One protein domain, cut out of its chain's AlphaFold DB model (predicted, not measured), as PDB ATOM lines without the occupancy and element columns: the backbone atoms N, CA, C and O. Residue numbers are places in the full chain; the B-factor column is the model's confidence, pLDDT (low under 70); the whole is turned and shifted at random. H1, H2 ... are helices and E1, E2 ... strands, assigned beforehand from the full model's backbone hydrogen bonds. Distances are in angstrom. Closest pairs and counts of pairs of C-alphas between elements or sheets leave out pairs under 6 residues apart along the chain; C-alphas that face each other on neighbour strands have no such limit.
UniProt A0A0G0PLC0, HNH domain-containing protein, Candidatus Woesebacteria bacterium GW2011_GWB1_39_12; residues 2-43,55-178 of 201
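AT A GLANCE: This is residues 2 to 43 and 55 to 178 of the 201 residues of the protein "HNH domain-containing protein" of Candidatus Woesebacteria bacterium GW2011_GWB1_39_12 (UniProt A0A0G0PLC0). Two strongly twisted sheets, the larger of them curled as well, stand partly face to face with their strands crossed, and the long helix H1 packs along E1 and E2 of the smaller sheet. The larger sheet runs on away from the smaller one to E8 and E9, where H2 and H4 cover opposite faces; H3 lies beyond them at the far end. The printed part has 166 residues, with four named helices and nine named strands in the order H1 E1 E2 E3 E4 E5 H2 E6 E7 E8 H3 E9 H4. The sheets are E3 E6 E7 E8 E9, antiparallel throughout, and E1 E2 E4 E5, mixed; the class is mixed, helices and strands. The whole is compact, with a radius of gyration of the C-alphas of 16.7 A and spans of 48 by 37 by 30 A.

IN THESE COORDINATES: H1, residues 2 to 17, begins at C-alpha 2 (34.467, 99.013, 45.097) and is 22.0 A long. E1, residues 22 to 29, is 21.8 A long, and E2, residues 33 to 40, 22.3 A. After the cut come E3, residues 56 to 62, E4, 74 to 80, E5, 83 to 89, and H2, 97 to 102. E6, residues 114 to 121, is 19.8 A long and begins at C-alpha 114 (30.317, 93.692, 19.845). E7, 127 to 133, E8, 138 to 143, H3, 150 to 154, and E9, 166 to 170, follow. H4, residues 171 to 177, ends at C-alpha 177 (25.031, 108.567, 8.928).

HOW THE PARTS SIT: H1 runs along E1 at 10 degrees on the local plane, over E1 and E2, making two layers, a helix on one face of a sheet; its height over the sheet is 10.1 A. E1 and E2 form a hairpin, with N 25 and O 37 2.9 A apart. E2 and E4 are parallel, with N 77 and O 36 at 2.7 A. The two sheets form a sandwich, two sheets face to face, with strands at 72 degrees; E5 touches E7, the closest C-alphas, of Tyr 87 and Leu 127, being 6.0 A apart. E6, E7 and E8 form a meander, each the antiparallel neighbour of the one before, with N 118 and O 130 at 2.7 A and N 139 and O 131 at 2.8 A. H2 and H4, on opposite faces, make three layers with that sheet, both over E8, at heights of 6.4 A and 8.4 A. Each O i to N i+4 pair is within hydrogen-bond range in H3 and H4, but 9 of 12 in H1 and 0 of 2 in H2, where 3 of 3 O i to N i+3 pairs are.

THE WHOLE: The C-alphas farthest apart, of Asn 43 and Gly 155, are 53.1 A apart. Residues 44 to 54 are not printed, and C-alphas 43 and 55 are 16.2 A apart across this cut. The links E3 to E4, H2 to E6 and H3 to E9 are long. Mean pLDDT of the printed part is 79.2; residues 2 to 43 and 91 to 95 are under 70.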
ATOM      1  N   ARG A   2      34.284  99.132  46.570       59.22
ATOM      2  CA  ARG A   2      34.467  99.013  45.097       59.22
ATOM      3  C   ARG A   2      35.825  98.447  44.632       59.22
ATOM      4  O   ARG A   2      35.887  97.767  43.621       59.22
ATOM      5  N   GLN A   3      36.906  98.683  45.380       56.66
ATOM      6  CA  GLN A   3      38.268  98.274  44.994       56.66
ATOM      7  C   GLN A   3      38.469  96.753  44.935       56.66
ATOM      8  O   GLN A   3      38.955  96.253  43.930       56.66
ATOM      9  N   LYS A   4      38.040  96.004  45.966       60.34
ATOM     10  CA  LYS A   4      38.133  94.530  45.983       60.34
ATOM     11  C   LYS A   4      37.363  93.881  44.829       60.34
ATOM     12  O   LYS A   4      37.808  92.869  44.307       60.34
ATOM     13  N   GLN A   5      36.254  94.490  44.408       66.94
ATOM     14  CA  GLN A   5      35.448  94.006  43.286       66.94
ATOM     15  C   GLN A   5      36.165  94.176  41.943       66.94
ATOM     16  O   GLN A   5      36.097  93.276  41.122       66.94
ATOM     17  N   VAL A   6      36.893  95.279  41.727       64.38
ATOM     18  CA  VAL A   6      37.702  95.466  40.506       64.38
ATOM     19  C   VAL A   6      38.877  94.492  40.480       64.38
ATOM     20  O   VAL A   6      39.148  93.907  39.438       64.38
ATOM     21  N   VAL A   7      39.539  94.276  41.623       64.00
ATOM     22  CA  VAL A   7      40.635  93.297  41.737       64.00
ATOM     23  C   VAL A   7      40.143  91.900  41.365       64.00
ATOM     24  O   VAL A   7      40.726  91.262  40.499       64.00
ATOM     25  N   SER A   8      39.054  91.462  42.001       68.69
ATOM     26  CA  SER A   8      38.430  90.156  41.783       68.69
ATOM     27  C   SER A   8      37.934  90.019  40.343       68.69
ATOM     28  O   SER A   8      38.258  89.038  39.691       68.69
ATOM     29  N   LEU A   9      37.297  91.047  39.769       68.62
ATOM     30  CA  LEU A   9      36.895  91.042  38.358       68.62
ATOM     31  C   LEU A   9      38.097  90.854  37.420       68.62
ATOM     32  O   LEU A   9      38.046  90.039  36.504       68.62
ATOM     33  N   ILE A  10      39.205  91.563  37.659       67.62
ATOM     34  CA  ILE A  10      40.393  91.412  36.814       67.62
ATOM     35  C   ILE A  10      41.049  90.038  37.029       67.62
ATOM     36  O   ILE A  10      41.415  89.372  36.066       67.62
ATOM     37  N   GLN A  11      41.194  89.582  38.268       66.50
ATOM     38  CA  GLN A  11      41.889  88.328  38.557       66.50
ATOM     39  C   GLN A  11      41.083  87.082  38.177       66.50
ATOM     40  O   GLN A  11      41.654  86.122  37.674       66.50
ATOM     41  N   GLU A  12      39.774  87.091  38.407       68.81
ATOM     42  CA  GLU A  12      38.916  85.912  38.258       68.81
ATOM     43  C   GLU A  12      38.232  85.847  36.895       68.81
ATOM     44  O   GLU A  12      37.935  84.754  36.425       68.81
ATOM     45  N   GLN A  13      37.976  86.990  36.251       66.62
ATOM     46  CA  GLN A  13      37.268  87.027  34.965       66.62
ATOM     47  C   GLN A  13      38.184  87.444  33.823       66.62
ATOM     48  O   GLN A  13      38.070  86.923  32.723       66.62
ATOM     49  N   LEU A  14      39.118  88.363  34.067       65.50
ATOM     50  CA  LEU A  14      39.937  88.933  33.002       65.50
ATOM     51  C   LEU A  14      41.158  88.058  32.713       65.50
ATOM     52  O   LEU A  14      41.337  87.689  31.560       65.50
ATOM     53  N   LEU A  15      41.936  87.667  33.737       65.00
ATOM     54  CA  LEU A  15      43.136  86.819  33.591       65.00
ATOM     55  C   LEU A  15      42.901  85.481  32.864       65.00
ATOM     56  O   LEU A  15      43.748  85.123  32.048       65.00
ATOM     57  N   PRO A  16      41.796  84.745  33.090       63.88
ATOM     58  CA  PRO A  16      41.571  83.474  32.396       63.88
ATOM     59  C   PRO A  16      41.224  83.624  30.909       63.88
ATOM     60  O   PRO A  16      41.282  82.648  30.169       63.88
ATOM     61  N   LEU A  17      40.825  84.826  30.481       59.03
ATOM     62  CA  LEU A  17      40.341  85.122  29.127       59.03
ATOM     63  C   LEU A  17      41.399  85.831  28.274       59.03
ATOM     64  O   LEU A  17      41.132  86.237  27.142       59.03
ATOM     65  N   VAL A  18      42.596  86.003  28.829       58.19
ATOM     66  CA  VAL A  18      43.712  86.645  28.153       58.19
ATOM     67  C   VAL A  18      44.352  85.650  27.198       58.19
ATOM     68  O   VAL A  18      44.683  84.532  27.582       58.19
ATOM     69  N   ASP A  19      44.523  86.081  25.949       56.75
ATOM     70  CA  ASP A  19      45.291  85.361  24.936       56.75
ATOM     71  C   ASP A  19      46.649  84.926  25.512       56.75
ATOM     72  O   ASP A  19      47.307  85.701  26.208       56.75
ATOM     73  N   GLU A  20      47.083  83.704  25.202       53.31
ATOM     74  CA  GLU A  20      48.362  83.146  25.662       53.31
ATOM     75  C   GLU A  20      49.564  84.055  25.355       53.31
ATOM     76  O   GLU A  20      50.578  84.001  26.050       53.31
ATOM     77  N   ASN A  21      49.434  84.940  24.358       45.72
ATOM     78  CA  ASN A  21      50.488  85.862  23.968       45.72
ATOM     79  C   ASN A  21      50.558  87.150  24.817       45.72
ATOM     80  O   ASN A  21      51.446  87.985  24.606       45.72
ATOM     81  N   VAL A  22      49.636  87.327  25.769       52.62
ATOM     82  CA  VAL A  22      49.447  88.542  26.565       52.62
ATOM     83  C   VAL A  22      49.525  88.175  28.045       52.62
ATOM     84  O   VAL A  22      48.661  87.502  28.592       52.62
ATOM     85  N   SER A  23      50.560  88.630  28.748       53.91
ATOM     86  CA  SER A  23      50.640  88.428  30.204       53.91
ATOM     87  C   SER A  23      50.029  89.616  30.932       53.91
ATOM     88  O   SER A  23      50.663  90.665  30.930       53.91
ATOM     89  N   ILE A  24      48.846  89.474  31.545       58.22
ATOM     90  CA  ILE A  24      48.222  90.528  32.364       58.22
ATOM     91  C   ILE A  24      48.722  90.461  33.810       58.22
ATOM     92  O   ILE A  24      48.537  89.457  34.491       58.22
ATOM     93  N   HIS A  25      49.306  91.548  34.313       55.44
ATOM     94  CA  HIS A  25      49.654  91.689  35.732       55.44
ATOM     95  C   HIS A  25      48.982  92.914  36.334       55.44
ATOM     96  O   HIS A  25      49.067  94.000  35.771       55.44
ATOM     97  N   VAL A  26      48.333  92.756  37.485       58.69
ATOM     98  CA  VAL A  26      47.621  93.850  38.153       58.69
ATOM     99  C   VAL A  26      48.455  94.390  39.306       58.69
ATOM    100  O   VAL A  26      48.788  93.633  40.216       58.69
ATOM    101  N   TYR A  27      48.746  95.690  39.302       56.22
ATOM    102  CA  TYR A  27      49.462  96.373  40.379       56.22
ATOM    103  C   TYR A  27      48.636  97.520  40.949       56.22
ATOM    104  O   TYR A  27      47.840  98.158  40.254       56.22
ATOM    105  N   TYR A  28      48.858  97.771  42.236       57.59
ATOM    106  CA  TYR A  28      48.243  98.852  42.990       57.59
ATOM    107  C   TYR A  28      49.318  99.854  43.375       57.59
ATOM    108  O   TYR A  28      50.299  99.493  44.024       57.59
ATOM    109  N   ASP A  29      49.108 101.108  42.995       51.66
ATOM    110  CA  ASP A  29      49.880 102.235  43.511       51.66
ATOM    111  C   ASP A  29      49.150 102.859  44.717       51.66
ATOM    112  O   ASP A  29      47.918 102.809  44.818       51.66
ATOM    113  N   GLN A  30      49.911 103.484  45.617       49.09
ATOM    114  CA  GLN A  30      49.480 104.153  46.850       49.09
ATOM    115  C   GLN A  30      48.418 105.254  46.617       49.09
ATOM    116  O   GLN A  30      47.789 105.714  47.568       49.09
ATOM    117  N   GLY A  31      48.148 105.636  45.361       57.72
ATOM    118  CA  GLY A  31      47.134 106.611  44.938       57.72
ATOM    119  C   GLY A  31      45.777 106.056  44.458       57.72
ATOM    120  O   GLY A  31      45.087 106.757  43.719       57.72
ATOM    121  N   ASN A  32      45.368 104.833  44.826       60.22
ATOM    122  CA  ASN A  32      44.098 104.195  44.393       60.22
ATOM    123  C   ASN A  32      43.984 103.922  42.877       60.22
ATOM    124  O   ASN A  32      42.883 103.863  42.323       60.22
ATOM    125  N   ARG A  33      45.116 103.754  42.199       57.94
ATOM    126  CA  ARG A  33      45.215 103.502  40.757       57.94
ATOM    127  C   ARG A  33      45.436 102.008  40.513       57.94
ATOM    128  O   ARG A  33      46.242 101.392  41.207       57.94
ATOM    129  N   VAL A  34      44.715 101.442  39.542       60.41
ATOM    130  CA  VAL A  34      44.876 100.039  39.125       60.41
ATOM    131  C   VAL A  34      45.652 100.013  37.820       60.41
ATOM    132  O   VAL A  34      45.236 100.623  36.831       60.41
ATOM    133  N   GLU A  35      46.776  99.315  37.820       58.84
ATOM    134  CA  GLU A  35      47.642  99.185  36.656       58.84
ATOM    135  C   GLU A  35      47.603  97.756  36.140       58.84
ATOM    136  O   GLU A  35      47.815  96.823  36.904       58.84
ATOM    137  N   VAL A  36      47.334  97.585  34.851       63.47
ATOM    138  CA  VAL A  36      47.356  96.288  34.177       63.47
ATOM    139  C   VAL A  36      48.534  96.272  33.220       63.47
ATOM    140  O   VAL A  36      48.560  97.073  32.293       63.47
ATOM    141  N   TYR A  37      49.493  95.379  33.417       56.56
ATOM    142  CA  TYR A  37      50.645  95.235  32.537       56.56
ATOM    143  C   TYR A  37      50.375  94.152  31.531       56.56
ATOM    144  O   TYR A  37      49.971  93.086  31.951       56.56
ATOM    145  N   SER A  38      50.652  94.401  30.257       61.94
ATOM    146  CA  SER A  38      50.730  93.375  29.222       61.94
ATOM    147  C   SER A  38      52.180  93.217  28.776       61.94
ATOM    148  O   SER A  38      52.779  94.190  28.303       61.94
ATOM    149  N   ARG A  39      52.740  92.006  28.874       54.75
ATOM    150  CA  ARG A  39      53.964  91.647  28.142       54.75
ATOM    151  C   ARG A  39      53.557  91.025  26.811       54.75
ATOM    152  O   ARG A  39      52.893  89.996  26.797       54.75
ATOM    153  N   ASP A  40      53.945  91.677  25.723       55.41
ATOM    154  CA  ASP A  40      53.872  91.108  24.381       55.41
ATOM    155  C   ASP A  40      54.877  89.952  24.312       55.41
ATOM    156  O   ASP A  40      56.088  90.167  24.416       55.41
ATOM    157  N   THR A  41      54.383  88.720  24.217       50.78
ATOM    158  CA  THR A  41      55.246  87.596  23.851       50.78
ATOM    159  C   THR A  41      55.227  87.487  22.329       50.78
ATOM    160  O   THR A  41      54.158  87.364  21.731       50.78
ATOM    161  N   PRO A  42      56.384  87.624  21.660       47.06
ATOM    162  CA  PRO A  42      56.416  87.573  20.211       47.06
ATOM    163  C   PRO A  42      55.913  86.206  19.747       47.06
ATOM    164  O   PRO A  42      56.531  85.186  20.044       47.06
ATOM    165  N   ASN A  43      54.807  86.187  18.998       46.16
ATOM    166  CA  ASN A  43      54.341  84.973  18.342       46.16
ATOM    167  C   ASN A  43      55.412  84.542  17.318       46.16
ATOM    168  O   ASN A  43      55.639  85.271  16.341       46.16
ATOM    169  N   ALA A  55      47.309  98.753  11.942       70.12
ATOM    170  CA  ALA A  55      47.509  98.786  13.397       70.12
ATOM    171  C   ALA A  55      47.721  97.373  13.968       70.12
ATOM    172  O   ALA A  55      47.036  96.428  13.566       70.12
ATOM    173  N   ARG A  56      48.669  97.228  14.899       80.06
ATOM    174  CA  ARG A  56      49.008  95.947  15.533       80.06
ATOM    175  C   ARG A  56      48.073  95.704  16.712       80.06
ATOM    176  O   ARG A  56      48.022  96.530  17.619       80.06
ATOM    177  N   VAL A  57      47.358  94.580  16.722       79.56
ATOM    178  CA  VAL A  57      46.598  94.145  17.904       79.56
ATOM    179  C   VAL A  57      47.590  93.633  18.942       79.56
ATOM    180  O   VAL A  57      48.408  92.770  18.637       79.56
ATOM    181  N   ILE A  58      47.530  94.203  20.138       80.00
ATOM    182  CA  ILE A  58      48.373  93.850  21.281       80.00
ATOM    183  C   ILE A  58      47.631  92.880  22.185       80.00
ATOM    184  O   ILE A  58      48.199  91.893  22.617       80.00
ATOM    185  N   ALA A  59      46.370  93.183  22.493       77.94
ATOM    186  CA  ALA A  59      45.576  92.397  23.420       77.94
ATOM    187  C   ALA A  59      44.113  92.368  22.998       77.94
ATOM    188  O   ALA A  59      43.626  93.291  22.334       77.94
ATOM    189  N   LYS A  60      43.425  91.306  23.408       81.50
ATOM    190  CA  LYS A  60      41.989  91.127  23.228       81.50
ATOM    191  C   LYS A  60      41.337  90.889  24.581       81.50
ATOM    192  O   LYS A  60      41.922  90.224  25.429       81.50
ATOM    193  N   PHE A  61      40.141  91.430  24.764       83.19
ATOM    194  CA  PHE A  61      39.345  91.248  25.971       83.19
ATOM    195  C   PHE A  61      37.898  90.935  25.589       83.19
ATOM    196  O   PHE A  61      37.398  91.514  24.625       83.19
ATOM    197  N   PRO A  62      37.192  90.100  26.351       83.38
ATOM    198  CA  PRO A  62      35.747  89.935  26.219       83.38
ATOM    199  C   PRO A  62      34.984  91.252  26.400       83.38
ATOM    200  O   PRO A  62      35.453  92.172  27.079       83.38
ATOM    201  N   VAL A  63      33.811  91.374  25.777       87.44
ATOM    202  CA  VAL A  63      33.026  92.621  25.744       87.44
ATOM    203  C   VAL A  63      32.656  93.150  27.138       87.44
ATOM    204  O   VAL A  63      32.668  94.362  27.363       87.44
ATOM    205  N   GLU A  64      32.395  92.251  28.080       83.50
ATOM    206  CA  GLU A  64      31.963  92.497  29.456       83.50
ATOM    207  C   GLU A  64      33.056  93.080  30.359       83.50
ATOM    208  O   GLU A  64      32.758  93.651  31.407       83.50
ATOM    209  N   VAL A  65      34.320  92.988  29.946       79.81
ATOM    210  CA  VAL A  65      35.469  93.344  30.782       79.81
ATOM    211  C   VAL A  65      35.644  94.854  30.949       79.81
ATOM    212  O   VAL A  65      35.979  95.330  32.031       79.81
ATOM    213  N   ILE A  66      35.460  95.627  29.879       86.12
ATOM    214  CA  ILE A  66      35.789  97.062  29.866       86.12
ATOM    215  C   ILE A  66      34.717  97.942  30.528       86.12
ATOM    216  O   ILE A  66      35.102  98.843  31.279       86.12
ATOM    217  N   PRO A  67      33.398  97.727  30.322       86.00
ATOM    218  CA  PRO A  67      32.367  98.590  30.906       86.00
ATOM    219  C   PRO A  67      32.451  98.764  32.438       86.00
ATOM    220  O   PRO A  67      32.353  99.905  32.901       86.00
ATOM    221  N   PRO A  68      32.719  97.713  33.247       81.31
ATOM    222  CA  PRO A  68      32.915  97.855  34.694       81.31
ATOM    223  C   PRO A  68      34.102  98.750  35.076       81.31
ATOM    224  O   PRO A  68      34.116  99.334  36.161       81.31
ATOM    225  N   LEU A  69      35.099  98.890  34.201       81.38
ATOM    226  CA  LEU A  69      36.324  99.646  34.463       81.38
ATOM    227  C   LEU A  69      36.189 101.142  34.148       81.38
ATOM    228  O   LEU A  69      37.008 101.918  34.618       81.38
ATOM    229  N   LEU A  70      35.148 101.581  33.427       81.50
ATOM    230  CA  LEU A  70      34.989 102.976  32.969       81.50
ATOM    231  C   LEU A  70      34.982 104.024  34.094       81.50
ATOM    232  O   LEU A  70      35.458 105.144  33.910       81.50
ATOM    233  N   ASN A  71      34.443 103.655  35.257       77.44
ATOM    234  CA  ASN A  71      34.372 104.519  36.441       77.44
ATOM    235  C   ASN A  71      35.597 104.390  37.357       77.44
ATOM    236  O   ASN A  71      35.660 105.036  38.403       77.44
ATOM    237  N   ASN A  72      36.536 103.521  37.002       72.31
ATOM    238  CA  ASN A  72      37.722 103.231  37.781       72.31
ATOM    239  C   ASN A  72      38.917 103.857  37.052       72.31
ATOM    240  O   ASN A  72      39.009 103.792  35.831       72.31
ATOM    241  N   ASN A  73      39.828 104.507  37.777       72.94
ATOM    242  CA  ASN A  73      41.022 105.119  37.186       72.94
ATOM    243  C   ASN A  73      42.044 104.022  36.830       72.94
ATOM    244  O   ASN A  73      43.045 103.840  37.525       72.94
ATOM    245  N   VAL A  74      41.725 103.236  35.800       78.81
ATOM    246  CA  VAL A  74      42.499 102.075  35.361       78.81
ATOM    247  C   VAL A  74      43.397 102.483  34.203       78.81
ATOM    248  O   VAL A  74      42.947 103.119  33.245       78.81
ATOM    249  N   GLN A  75      44.665 102.075  34.246       82.88
ATOM    250  CA  GLN A  75      45.501 102.083  33.050       82.88
ATOM    251  C   GLN A  75      45.985 100.703  32.668       82.88
ATOM    252  O   GLN A  75      46.396  99.903  33.503       82.88
ATOM    253  N   PHE A  76      46.025 100.495  31.363       81.00
ATOM    254  CA  PHE A  76      46.757  99.427  30.722       81.00
ATOM    255  C   PHE A  76      48.147  99.953  30.372       81.00
ATOM    256  O   PHE A  76      48.286 100.853  29.546       81.00
ATOM    257  N   ARG A  77      49.170  99.417  31.027       80.00
ATOM    258  CA  ARG A  77      50.578  99.594  30.683       80.00
ATOM    259  C   ARG A  77      50.996  98.425  29.801       80.00
ATOM    260  O   ARG A  77      50.719  97.272  30.103       80.00
ATOM    261  N   VAL A  78      51.647  98.694  28.686       76.69
ATOM    262  CA  VAL A  78      52.068  97.658  27.744       76.69
ATOM    263  C   VAL A  78      53.531  97.878  27.429       76.69
ATOM    264  O   VAL A  78      53.906  98.982  27.041       76.69
ATOM    265  N   LEU A  79      54.348  96.839  27.580       71.50
ATOM    266  CA  LEU A  79      55.744  96.879  27.163       71.50
ATOM    267  C   LEU A  79      55.877  96.229  25.785       71.50
ATOM    268  O   LEU A  79      55.613  95.037  25.637       71.50
ATOM    269  N   ILE A  80      56.291  97.012  24.792       74.50
ATOM    270  CA  ILE A  80      56.511  96.555  23.414       74.50
ATOM    271  C   ILE A  80      57.933  96.942  23.043       74.50
ATOM    272  O   ILE A  80      58.278  98.120  23.099       74.50
ATOM    273  N   GLU A  81      58.765  95.953  22.706       75.38
ATOM    274  CA  GLU A  81      60.157  96.177  22.276       75.38
ATOM    275  C   GLU A  81      60.967  97.037  23.272       75.38
ATOM    276  O   GLU A  81      61.770  97.886  22.899       75.38
ATOM    277  N   GLY A  82      60.724  96.848  24.575       74.94
ATOM    278  CA  GLY A  82      61.391  97.602  25.644       74.94
ATOM    279  C   GLY A  82      60.842  99.014  25.887       74.94
ATOM    280  O   GLY A  82      61.303  99.686  26.807       74.94
ATOM    281  N   LYS A  83      59.834  99.457  25.126       79.19
ATOM    282  CA  LYS A  83      59.151 100.740  25.317       79.19
ATOM    283  C   LYS A  83      57.803 100.562  26.011       79.19
ATOM    284  O   LYS A  83      57.001  99.713  25.624       79.19
ATOM    285  N   GLU A  84      57.553 101.376  27.036       83.69
ATOM    286  CA  GLU A  84      56.278 101.393  27.757       83.69
ATOM    287  C   GLU A  84      55.253 102.284  27.039       83.69
ATOM    288  O   GLU A  84      55.533 103.422  26.659       83.69
ATOM    289  N   TYR A  85      54.042 101.760  26.898       84.19
ATOM    290  CA  TYR A  85      52.865 102.444  26.390       84.19
ATOM    291  C   TYR A  85      51.764 102.416  27.440       84.19
ATOM    292  O   TYR A  85      51.579 101.409  28.115       84.19
ATOM    293  N   ILE A  86      51.006 103.504  27.564       85.31
ATOM    294  CA  ILE A  86      49.952 103.618  28.574       85.31
ATOM    295  C   ILE A  86      48.633 103.970  27.893       85.31
ATOM    296  O   ILE A  86      48.517 105.003  27.239       85.31
ATOM    297  N   TYR A  87      47.619 103.137  28.093       85.69
ATOM    298  CA  TYR A  87      46.237 103.411  27.724       85.69
ATOM    299  C   TYR A  87      45.396 103.588  28.986       85.69
ATOM    300  O   TYR A  87      45.457 102.765  29.893       85.69
ATOM    301  N   ARG A  88      44.603 104.660  29.065       85.38
ATOM    302  CA  ARG A  88      43.708 104.901  30.206       85.38
ATOM    303  C   ARG A  88      42.304 104.428  29.862       85.38
ATOM    304  O   ARG A  88      41.704 104.928  28.910       85.38
ATOM    305  N   VAL A  89      41.779 103.497  30.651       81.88
ATOM    306  CA  VAL A  89      40.373 103.112  30.577       81.88
ATOM    307  C   VAL A  89      39.582 104.111  31.409       81.88
ATOM    308  O   VAL A  89      39.854 104.322  32.585       81.88
ATOM    309  N   GLY A  90      38.616 104.761  30.772       72.44
ATOM    310  CA  GLY A  90      37.756 105.741  31.412       72.44
ATOM    311  C   GLY A  90      38.420 107.111  31.545       72.44
ATOM    312  O   GLY A  90      39.284 107.493  30.750       72.44
ATOM    313  N   GLY A  91      37.941 107.883  32.516       63.50
ATOM    314  CA  GLY A  91      38.334 109.270  32.764       63.50
ATOM    315  C   GLY A  91      37.119 110.164  32.990       63.50
ATOM    316  O   GLY A  91      36.052 109.927  32.429       63.50
ATOM    317  N   SER A  92      37.284 111.213  33.797       53.06
ATOM    318  CA  SER A  92      36.223 112.137  34.234       53.06
ATOM    319  C   SER A  92      35.646 113.032  33.132       53.06
ATOM    320  O   SER A  92      34.745 113.821  33.394       53.06
ATOM    321  N   SER A  93      36.129 112.919  31.893       55.31
ATOM    322  CA  SER A  93      35.571 113.643  30.754       55.31
ATOM    323  C   SER A  93      34.907 112.657  29.796       55.31
ATOM    324  O   SER A  93      35.557 111.740  29.290       55.31
ATOM    325  N   GLY A  94      33.626 112.875  29.477       56.72
ATOM    326  CA  GLY A  94      32.863 112.124  28.460       56.72
ATOM    327  C   GLY A  94      33.460 112.165  27.042       56.72
ATOM    328  O   GLY A  94      32.883 111.646  26.093       56.72
ATOM    329  N   ARG A  95      34.655 112.745  26.883       66.88
ATOM    330  CA  ARG A  95      35.459 112.753  25.661       66.88
ATOM    331  C   ARG A  95      36.080 111.393  25.349       66.88
ATOM    332  O   ARG A  95      36.368 111.145  24.184       66.88
ATOM    333  N   ASN A  96      36.280 110.508  26.335       77.06
ATOM    334  CA  ASN A  96      36.810 109.173  26.042       77.06
ATOM    335  C   ASN A  96      35.751 108.362  25.260       77.06
ATOM    336  O   ASN A  96      34.664 108.129  25.793       77.06
ATOM    337  N   PRO A  97      36.020 107.947  24.005       79.50
ATOM    338  CA  PRO A  97      35.019 107.329  23.137       79.50
ATOM    339  C   PRO A  97      34.420 106.035  23.696       79.50
ATOM    340  O   PRO A  97      33.296 105.687  23.343       79.50
ATOM    341  N   ILE A  98      35.117 105.361  24.610       87.12
ATOM    342  CA  ILE A  98      34.626 104.129  25.229       87.12
ATOM    343  C   ILE A  98      33.405 104.351  26.149       87.12
ATOM    344  O   ILE A  98      32.689 103.399  26.443       87.12
ATOM    345  N   TRP A  99      33.123 105.592  26.577       85.75
ATOM    346  CA  TRP A  99      31.948 105.899  27.409       85.75
ATOM    347  C   TRP A  99      30.618 105.620  26.706       85.75
ATOM    348  O   TRP A  99      29.644 105.287  27.380       85.75
ATOM    349  N   ALA A 100      30.581 105.684  25.370       87.62
ATOM    350  CA  ALA A 100      29.389 105.345  24.593       87.62
ATOM    351  C   ALA A 100      28.927 103.896  24.839       87.62
ATOM    352  O   ALA A 100      27.742 103.593  24.741       87.62
ATOM    353  N   PHE A 101      29.851 103.013  25.226       88.81
ATOM    354  CA  PHE A 101      29.605 101.583  25.411       88.81
ATOM    355  C   PHE A 101      29.189 101.212  26.837       88.81
ATOM    356  O   PHE A 101      29.031 100.034  27.147       88.81
ATOM    357  N   ARG A 102      28.994 102.199  27.724       84.62
ATOM    358  CA  ARG A 102      28.582 101.957  29.115       84.62
ATOM    359  C   ARG A 102      27.264 101.186  29.209       84.62
ATOM    360  O   ARG A 102      27.116 100.355  30.098       84.62
ATOM    361  N   ASN A 103      26.319 101.495  28.322       82.88
ATOM    362  CA  ASN A 103      24.951 100.977  28.391       82.88
ATOM    363  C   ASN A 103      24.651  99.920  27.321       82.88
ATOM    364  O   ASN A 103      23.647  99.222  27.420       82.88
ATOM    365  N   SER A 104      25.470  99.823  26.274       90.06
ATOM    366  CA  SER A 104      25.214  98.928  25.148       90.06
ATOM    367  C   SER A 104      26.502  98.603  24.405       90.06
ATOM    368  O   SER A 104      27.344  99.470  24.193       90.06
ATOM    369  N   ALA A 105      26.614  97.359  23.947       93.75
ATOM    370  CA  ALA A 105      27.611  96.913  22.980       93.75
ATOM    371  C   ALA A 105      26.998  96.691  21.585       93.75
ATOM    372  O   ALA A 105      27.615  96.064  20.730       93.75
ATOM    373  N   LYS A 106      25.770  97.170  21.346       96.88
ATOM    374  CA  LYS A 106      25.015  96.956  20.106       96.88
ATOM    375  C   LYS A 106      24.928  98.231  19.285       96.88
ATOM    376  O   LYS A 106      24.667  99.308  19.815       96.88
ATOM    377  N   CYS A 107      25.090  98.098  17.973       96.56
ATOM    378  CA  CYS A 107      24.829  99.178  17.035       96.56
ATOM    379  C   CYS A 107      23.341  99.539  17.052       96.56
ATOM    380  O   CYS A 107      22.509  98.710  16.691       96.56
ATOM    381  N   VAL A 108      23.027 100.796  17.365       95.31
ATOM    382  CA  VAL A 108      21.644 101.300  17.427       95.31
ATOM    383  C   VAL A 108      20.898 101.185  16.091       95.31
ATOM    384  O   VAL A 108      19.694 100.975  16.078       95.31
ATOM    385  N   ASN A 109      21.611 101.257  14.961       94.56
ATOM    386  CA  ASN A 109      20.998 101.237  13.632       94.56
ATOM    387  C   ASN A 109      20.775  99.828  13.058       94.56
ATOM    388  O   ASN A 109      19.765  99.581  12.417       94.56
ATOM    389  N   CYS A 110      21.743  98.915  13.195       95.75
ATOM    390  CA  CYS A 110      21.673  97.592  12.545       95.75
ATOM    391  C   CYS A 110      21.656  96.408  13.516       95.75
ATOM    392  O   CYS A 110      21.674  95.264  13.069       95.75
ATOM    393  N   GLY A 111      21.694  96.655  14.826       96.69
ATOM    394  CA  GLY A 111      21.624  95.619  15.857       96.69
ATOM    395  C   GLY A 111      22.884  94.765  16.041       96.69
ATOM    396  O   GLY A 111      22.928  93.979  16.981       96.69
ATOM    397  N   ILE A 112      23.917  94.915  15.199       97.38
ATOM    398  CA  ILE A 112      25.185  94.177  15.347       97.38
ATOM    399  C   ILE A 112      25.778  94.396  16.742       97.38
ATOM    400  O   ILE A 112      25.951  95.538  17.167       97.38
ATOM    401  N   GLU A 113      26.136  93.297  17.400       97.25
ATOM    402  CA  GLU A 113      26.689  93.260  18.751       97.25
ATOM    403  C   GLU A 113      28.211  93.072  18.733       97.25
ATOM    404  O   GLU A 113      28.750  92.257  17.979       97.25
ATOM    405  N   GLY A 114      28.903  93.861  19.553       95.50
ATOM    406  CA  GLY A 114      30.317  93.692  19.845       95.50
ATOM    407  C   GLY A 114      30.548  92.494  20.760       95.50
ATOM    408  O   GLY A 114      29.796  92.278  21.702       95.50
ATOM    409  N   VAL A 115      31.603  91.733  20.482       92.81
ATOM    410  CA  VAL A 115      31.950  90.504  21.212       92.81
ATOM    411  C   VAL A 115      33.325  90.585  21.873       92.81
ATOM    412  O   VAL A 115      33.554  89.928  22.880       92.81
ATOM    413  N   GLU A 116      34.233  91.415  21.348       90.12
ATOM    414  CA  GLU A 116      35.581  91.556  21.900       90.12
ATOM    415  C   GLU A 116      36.134  92.978  21.754       90.12
ATOM    416  O   GLU A 116      35.974  93.640  20.728       90.12
ATOM    417  N   TRP A 117      36.843  93.440  22.776       91.00
ATOM    418  CA  TRP A 117      37.690  94.620  22.734       91.00
ATOM    419  C   TRP A 117      39.085  94.256  22.246       91.00
ATOM    420  O   TRP A 117      39.650  93.252  22.659       91.00
ATOM    421  N   ARG A 118      39.680  95.107  21.417       88.56
ATOM    422  CA  ARG A 118      41.047  94.972  20.916       88.56
ATOM    423  C   ARG A 118      41.852  96.207  21.287       88.56
ATOM    424  O   ARG A 118      41.525  97.311  20.850       88.56
ATOM    425  N   LEU A 119      42.911  96.027  22.071       87.25
ATOM    426  CA  LEU A 119      43.912  97.064  22.302       87.25
ATOM    427  C   LEU A 119      44.902  97.039  21.141       87.25
ATOM    428  O   LEU A 119      45.560  96.029  20.905       87.25
ATOM    429  N   CYS A 120      44.986  98.137  20.403       86.19
ATOM    430  CA  CYS A 120      45.751  98.244  19.170       86.19
ATOM    431  C   CYS A 120      46.797  99.357  19.272       86.19
ATOM    432  O   CYS A 120      46.476 100.454  19.731       86.19
ATOM    433  N   LEU A 121      48.011  99.102  18.776       84.44
ATOM    434  CA  LEU A 121      49.034 100.120  18.537       84.44
ATOM    435  C   LEU A 121      48.919 100.639  17.103       84.44
ATOM    436  O   LEU A 121      49.086  99.884  16.139       84.44
ATOM    437  N   GLY A 122      48.618 101.930  16.971       83.50
ATOM    438  CA  GLY A 122      48.626 102.644  15.700       83.50
ATOM    439  C   GLY A 122      50.038 102.881  15.157       83.50
ATOM    440  O   GLY A 122      51.040 102.697  15.848       83.50
ATOM    441  N   LYS A 123      50.119 103.315  13.894       80.44
ATOM    442  CA  LYS A 123      51.388 103.692  13.236       80.44
ATOM    443  C   LYS A 123      52.027 104.932  13.859       80.44
ATOM    444  O   LYS A 123      53.238 105.082  13.841       80.44
ATOM    445  N   ASP A 124      51.193 105.797  14.414       83.25
ATOM    446  CA  ASP A 124      51.549 106.969  15.208       83.25
ATOM    447  C   ASP A 124      51.998 106.608  16.632       83.25
ATOM    448  O   ASP A 124      52.169 107.488  17.473       83.25
ATOM    449  N   HIS A 125      52.182 105.313  16.915       82.31
ATOM    450  CA  HIS A 125      52.525 104.788  18.228       82.31
ATOM    451  C   HIS A 125      51.483 105.108  19.309       82.31
ATOM    452  O   HIS A 125      51.799 105.078  20.501       82.31
ATOM    453  N   HIS A 126      50.236 105.370  18.911       85.94
ATOM    454  CA  HIS A 126      49.149 105.633  19.840       85.94
ATOM    455  C   HIS A 126      48.363 104.355  20.144       85.94
ATOM    456  O   HIS A 126      47.990 103.598  19.243       85.94
ATOM    457  N   LEU A 127      48.093 104.107  21.429       87.06
ATOM    458  CA  LEU A 127      47.208 103.019  21.836       87.06
ATOM    459  C   LEU A 127      45.744 103.417  21.641       87.06
ATOM    460  O   LEU A 127      45.332 104.524  21.998       87.06
ATOM    461  N   SER A 128      44.952 102.482  21.127       88.50
ATOM    462  CA  SER A 128      43.500 102.601  20.994       88.50
ATOM    463  C   SER A 128      42.818 101.312  21.439       88.50
ATOM    464  O   SER A 128      43.316 100.225  21.163       88.50
ATOM    465  N   LEU A 129      41.684 101.427  22.124       90.19
ATOM    466  CA  LEU A 129      40.860 100.292  22.528       90.19
ATOM    467  C   LEU A 129      39.570 100.316  21.711       90.19
ATOM    468  O   LEU A 129      38.825 101.297  21.758       90.19
ATOM    469  N   LYS A 130      39.341  99.263  20.930       91.88
ATOM    470  CA  LYS A 130      38.281  99.200  19.916       91.88
ATOM    471  C   LYS A 130      37.384  97.999  20.150       91.88
ATOM    472  O   LYS A 130      37.901  96.910  20.361       91.88
ATOM    473  N   LEU A 131      36.068  98.173  20.084       94.44
ATOM    474  CA  LEU A 131      35.124  97.060  20.179       94.44
ATOM    475  C   LEU A 131      34.877  96.475  18.785       94.44
ATOM    476  O   LEU A 131      34.657  97.219  17.833       94.44
ATOM    477  N   HIS A 132      34.892  95.152  18.652       94.56
ATOM    478  CA  HIS A 132      34.635  94.443  17.401       94.56
ATOM    479  C   HIS A 132      33.510  93.421  17.562       94.56
ATOM    480  O   HIS A 132      33.400  92.751  18.586       94.56
ATOM    481  N   ALA A 133      32.691  93.287  16.522       96.12
ATOM    482  CA  ALA A 133      31.701  92.224  16.381       96.12
ATOM    483  C   ALA A 133      32.333  90.915  15.888       96.12
ATOM    484  O   ALA A 133      33.431  90.915  15.327       96.12
ATOM    485  N   ALA A 134      31.593  89.807  16.000       92.19
ATOM    486  CA  ALA A 134      32.034  88.485  15.537       92.19
ATOM    487  C   ALA A 134      32.389  88.448  14.038       92.19
ATOM    488  O   ALA A 134      33.284  87.723  13.619       92.19
ATOM    489  N   ASN A 135      31.736  89.281  13.222       91.25
ATOM    490  CA  ASN A 135      32.040  89.426  11.794       91.25
ATOM    491  C   ASN A 135      33.230  90.368  11.502       91.25
ATOM    492  O   ASN A 135      33.432  90.771  10.356       91.25
ATOM    493  N   GLY A 136      33.974  90.781  12.531       89.69
ATOM    494  CA  GLY A 136      35.146  91.647  12.439       89.69
ATOM    495  C   GLY A 136      34.856  93.148  12.344       89.69
ATOM    496  O   GLY A 136      35.800  93.937  12.444       89.69
ATOM    497  N   ARG A 137      33.593  93.579  12.190       93.06
ATOM    498  CA  ARG A 137      33.256  95.011  12.102       93.06
ATOM    499  C   ARG A 137      33.555  95.729  13.414       93.06
ATOM    500  O   ARG A 137      33.156  95.268  14.478       93.06
ATOM    501  N   GLU A 138      34.208  96.883  13.311       95.31
ATOM    502  CA  GLU A 138      34.443  97.784  14.441       95.31
ATOM    503  C   GLU A 138      33.135  98.481  14.842       95.31
ATOM    504  O   GLU A 138      32.370  98.943  13.984       95.31
ATOM    505  N   LEU A 139      32.885  98.553  16.146       95.81
ATOM    506  CA  LEU A 139      31.882  99.416  16.742       95.81
ATOM    507  C   LEU A 139      32.567 100.674  17.263       95.81
ATOM    508  O   LEU A 139      33.603 100.622  17.925       95.81
ATOM    509  N   THR A 140      31.973 101.812  16.944       94.50
ATOM    510  CA  THR A 140      32.490 103.145  17.206       94.50
ATOM    511  C   THR A 140      31.477 103.958  18.001       94.50
ATOM    512  O   THR A 140      30.278 103.665  18.035       94.50
ATOM    513  N   ARG A 141      31.982 105.007  18.649       92.69
ATOM    514  CA  ARG A 141      31.151 106.091  19.162       92.69
ATOM    515  C   ARG A 141      30.691 106.954  17.989       92.69
ATOM    516  O   ARG A 141      31.527 107.474  17.251       92.69
ATOM    517  N   ASP A 142      29.388 107.137  17.866       93.06
ATOM    518  CA  ASP A 142      28.768 108.169  17.038       93.06
ATOM    519  C   ASP A 142      28.207 109.283  17.928       93.06
ATOM    520  O   ASP A 142      27.837 109.038  19.079       93.06
ATOM    521  N   HIS A 143      28.151 110.499  17.388       92.25
ATOM    522  CA  HIS A 143      27.440 111.600  18.022       92.25
ATOM    523  C   HIS A 143      26.008 111.635  17.497       92.25
ATOM    524  O   HIS A 143      25.823 111.767  16.288       92.25
ATOM    525  N   ILE A 144      25.012 111.569  18.387       92.06
ATOM    526  CA  ILE A 144      23.589 111.577  18.004       92.06
ATOM    527  C   ILE A 144      23.316 112.814  17.142       92.06
ATOM    528  O   ILE A 144      22.977 112.692  15.965       92.06
ATOM    529  N   VAL A 145      23.595 113.995  17.696       91.88
ATOM    530  CA  VAL A 145      23.675 115.250  16.951       91.88
ATOM    531  C   VAL A 145      25.131 115.488  16.525       91.88
ATOM    532  O   VAL A 145      26.013 115.537  17.394       91.88
ATOM    533  N   PRO A 146      25.417 115.674  15.220       92.44
ATOM    534  CA  PRO A 146      26.756 115.980  14.729       92.44
ATOM    535  C   PRO A 146      27.389 117.159  15.468       92.44
ATOM    536  O   PRO A 146      26.758 118.191  15.699       92.44
ATOM    537  N   ARG A 147      28.677 117.046  15.805       91.44
ATOM    538  CA  ARG A 147      29.383 118.071  16.601       91.44
ATOM    539  C   ARG A 147      29.382 119.451  15.946       91.44
ATOM    540  O   ARG A 147      29.349 120.456  16.654       91.44
ATOM    541  N   SER A 148      29.439 119.490  14.615       89.81
ATOM    542  CA  SER A 148      29.370 120.708  13.802       89.81
ATOM    543  C   SER A 148      28.013 121.404  13.929       89.81
ATOM    544  O   SER A 148      27.963 122.629  14.001       89.81
ATOM    545  N   LYS A 149      26.929 120.631  14.049       89.56
ATOM    546  CA  LYS A 149      25.537 121.105  14.074       89.56
ATOM    547  C   LYS A 149      24.940 121.212  15.480       89.56
ATOM    548  O   LYS A 149      23.869 121.775  15.639       89.56
ATOM    549  N   TYR A 150      25.639 120.748  16.516       90.56
ATOM    550  CA  TYR A 150      25.127 120.707  17.894       90.56
ATOM    551  C   TYR A 150      24.584 122.054  18.404       90.56
ATOM    552  O   TYR A 150      23.522 122.114  19.021       90.56
ATOM    553  N   HIS A 151      25.277 123.147  18.084       87.88
ATOM    554  CA  HIS A 151      24.859 124.498  18.457       87.88
ATOM    555  C   HIS A 151      23.567 124.968  17.784       87.88
ATOM    556  O   HIS A 151      22.882 125.807  18.353       87.88
ATOM    557  N   LEU A 152      23.210 124.404  16.629       87.44
ATOM    558  CA  LEU A 152      21.951 124.700  15.946       87.44
ATOM    559  C   LEU A 152      20.757 124.074  16.677       87.44
ATOM    560  O   LEU A 152      19.644 124.559  16.560       87.44
ATOM    561  N   VAL A 153      20.972 123.009  17.453       85.88
ATOM    562  CA  VAL A 153      19.903 122.328  18.204       85.88
ATOM    563  C   VAL A 153      19.779 122.875  19.621       85.88
ATOM    564  O   VAL A 153      18.676 123.095  20.113       85.88
ATOM    565  N   TYR A 154      20.912 123.095  20.289       86.00
ATOM    566  CA  TYR A 154      20.938 123.422  21.717       86.00
ATOM    567  C   TYR A 154      21.331 124.874  22.019       86.00
ATOM    568  O   TYR A 154      21.445 125.235  23.187       86.00
ATOM    569  N   GLY A 155      21.617 125.699  21.004       86.44
ATOM    570  CA  GLY A 155      22.082 127.082  21.187       86.44
ATOM    571  C   GLY A 155      23.471 127.206  21.830       86.44
ATOM    572  O   GLY A 155      23.943 128.304  22.108       86.44
ATOM    573  N   THR A 156      24.155 126.086  22.076       88.38
ATOM    574  CA  THR A 156      25.469 126.026  22.723       88.38
ATOM    575  C   THR A 156      26.345 124.962  22.076       88.38
ATOM    576  O   THR A 156      25.861 124.025  21.453       88.38
ATOM    577  N   ARG A 157      27.665 125.085  22.226       89.12
ATOM    578  CA  ARG A 157      28.629 124.035  21.846       89.12
ATOM    579  C   ARG A 157      28.975 123.109  23.011       89.12
ATOM    580  O   ARG A 157      29.660 122.103  22.807       89.12
ATOM    581  N   GLU A 158      28.546 123.456  24.217       89.19
ATOM    582  CA  GLU A 158      28.777 122.666  25.419       89.19
ATOM    583  C   GLU A 158      27.979 121.362  25.361       89.19
ATOM    584  O   GLU A 158      26.847 121.329  24.895       89.19
ATOM    585  N   GLY A 159      28.586 120.255  25.786       86.69
ATOM    586  CA  GLY A 159      27.927 118.947  25.754       86.69
ATOM    587  C   GLY A 159      27.943 118.228  24.396       86.69
ATOM    588  O   GLY A 159      27.570 117.062  24.339       86.69
ATOM    589  N   ARG A 160      28.468 118.823  23.314       90.25
ATOM    590  CA  ARG A 160      28.555 118.131  22.008       90.25
ATOM    591  C   ARG A 160      29.381 116.838  22.037       90.25
ATOM    592  O   ARG A 160      29.077 115.903  21.310       90.25
ATOM    593  N   ASP A 161      30.418 116.800  22.877       89.06
ATOM    594  CA  ASP A 161      31.300 115.645  23.098       89.06
ATOM    595  C   ASP A 161      30.911 114.894  24.393       89.06
ATOM    596  O   ASP A 161      31.732 114.177  24.973       89.06
ATOM    597  N   SER A 162      29.686 115.084  24.888       87.50
ATOM    598  CA  SER A 162      29.174 114.425  26.093       87.50
ATOM    599  C   SER A 162      28.773 112.973  25.835       87.50
ATOM    600  O   SER A 162      28.670 112.534  24.684       87.50
ATOM    601  N   TRP A 163      28.561 112.215  26.912       84.69
ATOM    602  CA  TRP A 163      28.068 110.845  26.791       84.69
ATOM    603  C   TRP A 163      26.579 110.831  26.412       84.69
ATOM    604  O   TRP A 163      26.154 109.917  25.717       84.69
ATOM    605  N   GLU A 164      25.824 111.862  26.796       86.50
ATOM    606  CA  GLU A 164      24.414 112.069  26.460       86.50
ATOM    607  C   GLU A 164      24.217 112.258  24.953       86.50
ATOM    608  O   GLU A 164      23.268 111.733  24.383       86.50
ATOM    609  N   ASN A 165      25.150 112.945  24.287       90.38
ATOM    610  CA  ASN A 165      25.158 113.082  22.829       90.38
ATOM    611  C   ASN A 165      25.879 111.917  22.123       90.38
ATOM    612  O   ASN A 165      26.317 112.067  20.985       90.38
ATOM    613  N   SER A 166      26.081 110.776  22.783       90.56
ATOM    614  CA  SER A 166      26.815 109.642  22.214       90.56
ATOM    615  C   SER A 166      25.952 108.398  22.089       90.56
ATOM    616  O   SER A 166      25.177 108.066  22.978       90.56
ATOM    617  N   GLN A 167      26.163 107.652  21.010       92.31
ATOM    618  CA  GLN A 167      25.544 106.351  20.784       92.31
ATOM    619  C   GLN A 167      26.540 105.367  20.171       92.31
ATOM    620  O   GLN A 167      27.567 105.756  19.609       92.31
ATOM    621  N   VAL A 168      26.244 104.074  20.284       94.94
ATOM    622  CA  VAL A 168      27.061 103.020  19.677       94.94
ATOM    623  C   VAL A 168      26.565 102.735  18.266       94.94
ATOM    624  O   VAL A 168      25.402 102.390  18.048       94.94
ATOM    625  N   MET A 169      27.468 102.815  17.293       95.75
ATOM    626  CA  MET A 169      27.209 102.417  15.911       95.75
ATOM    627  C   MET A 169      28.325 101.513  15.398       95.75
ATOM    628  O   MET A 169      29.467 101.627  15.818       95.75
ATOM    629  N   CYS A 170      28.033 100.617  14.455       96.69
ATOM    630  CA  CYS A 170      29.115  99.990  13.699       96.69
ATOM    631  C   CYS A 170      29.716 101.011  12.724       96.69
ATOM    632  O   CYS A 170      29.000 101.887  12.232       96.69
ATOM    633  N   ALA A 171      31.000 100.868  12.396       95.06
ATOM    634  CA  ALA A 171      31.718 101.800  11.524       95.06
ATOM    635  C   ALA A 171      30.998 102.042  10.184       95.06
ATOM    636  O   ALA A 171      30.949 103.169   9.705       95.06
ATOM    637  N   LYS A 172      30.359 101.009   9.614       95.44
ATOM    638  CA  LYS A 172      29.554 101.139   8.390       95.44
ATOM    639  C   LYS A 172      28.362 102.083   8.581       95.44
ATOM    640  O   LYS A 172      28.172 102.989   7.783       95.44
ATOM    641  N   CYS A 173      27.552 101.864   9.615       95.56
ATOM    642  CA  CYS A 173      26.368 102.689   9.859       95.56
ATOM    643  C   CYS A 173      26.744 104.112  10.278       95.56
ATOM    644  O   CYS A 173      26.084 105.045   9.842       95.56
ATOM    645  N   ASN A 174      27.809 104.272  11.067       94.62
ATOM    646  CA  ASN A 174      28.321 105.586  11.452       94.62
ATOM    647  C   ASN A 174      28.772 106.385  10.213       94.62
ATOM    648  O   ASN A 174      28.314 107.499   9.991       94.62
ATOM    649  N   ASN A 175      29.561 105.768   9.325       93.62
ATOM    650  CA  ASN A 175      29.976 106.406   8.071       93.62
ATOM    651  C   ASN A 175      28.787 106.763   7.167       93.62
ATOM    652  O   ASN A 175      28.794 107.823   6.554       93.62
ATOM    653  N   ASN A 176      27.771 105.896   7.095       92.56
ATOM    654  CA  ASN A 176      26.559 106.170   6.322       92.56
ATOM    655  C   ASN A 176      25.732 107.319   6.916       92.56
ATOM    656  O   ASN A 176      25.136 108.077   6.159       92.56
ATOM    657  N   LYS A 177      25.683 107.442   8.250       91.00
ATOM    658  CA  LYS A 177      25.031 108.567   8.928       91.00
ATOM    659  C   LYS A 177      25.782 109.869   8.666       91.00
ATOM    660  O   LYS A 177      25.139 110.879   8.409       91.00
ATOM    661  N   SER A 178      27.116 109.843   8.703       89.19
ATOM    662  CA  SER A 178      27.954 111.029   8.493       89.19
ATOM    663  C   SER A 178      27.494 112.198   9.392       89.19
ATOM    664  O   SER A 178      27.170 111.995  10.564       89.19
TER     665      SER A 178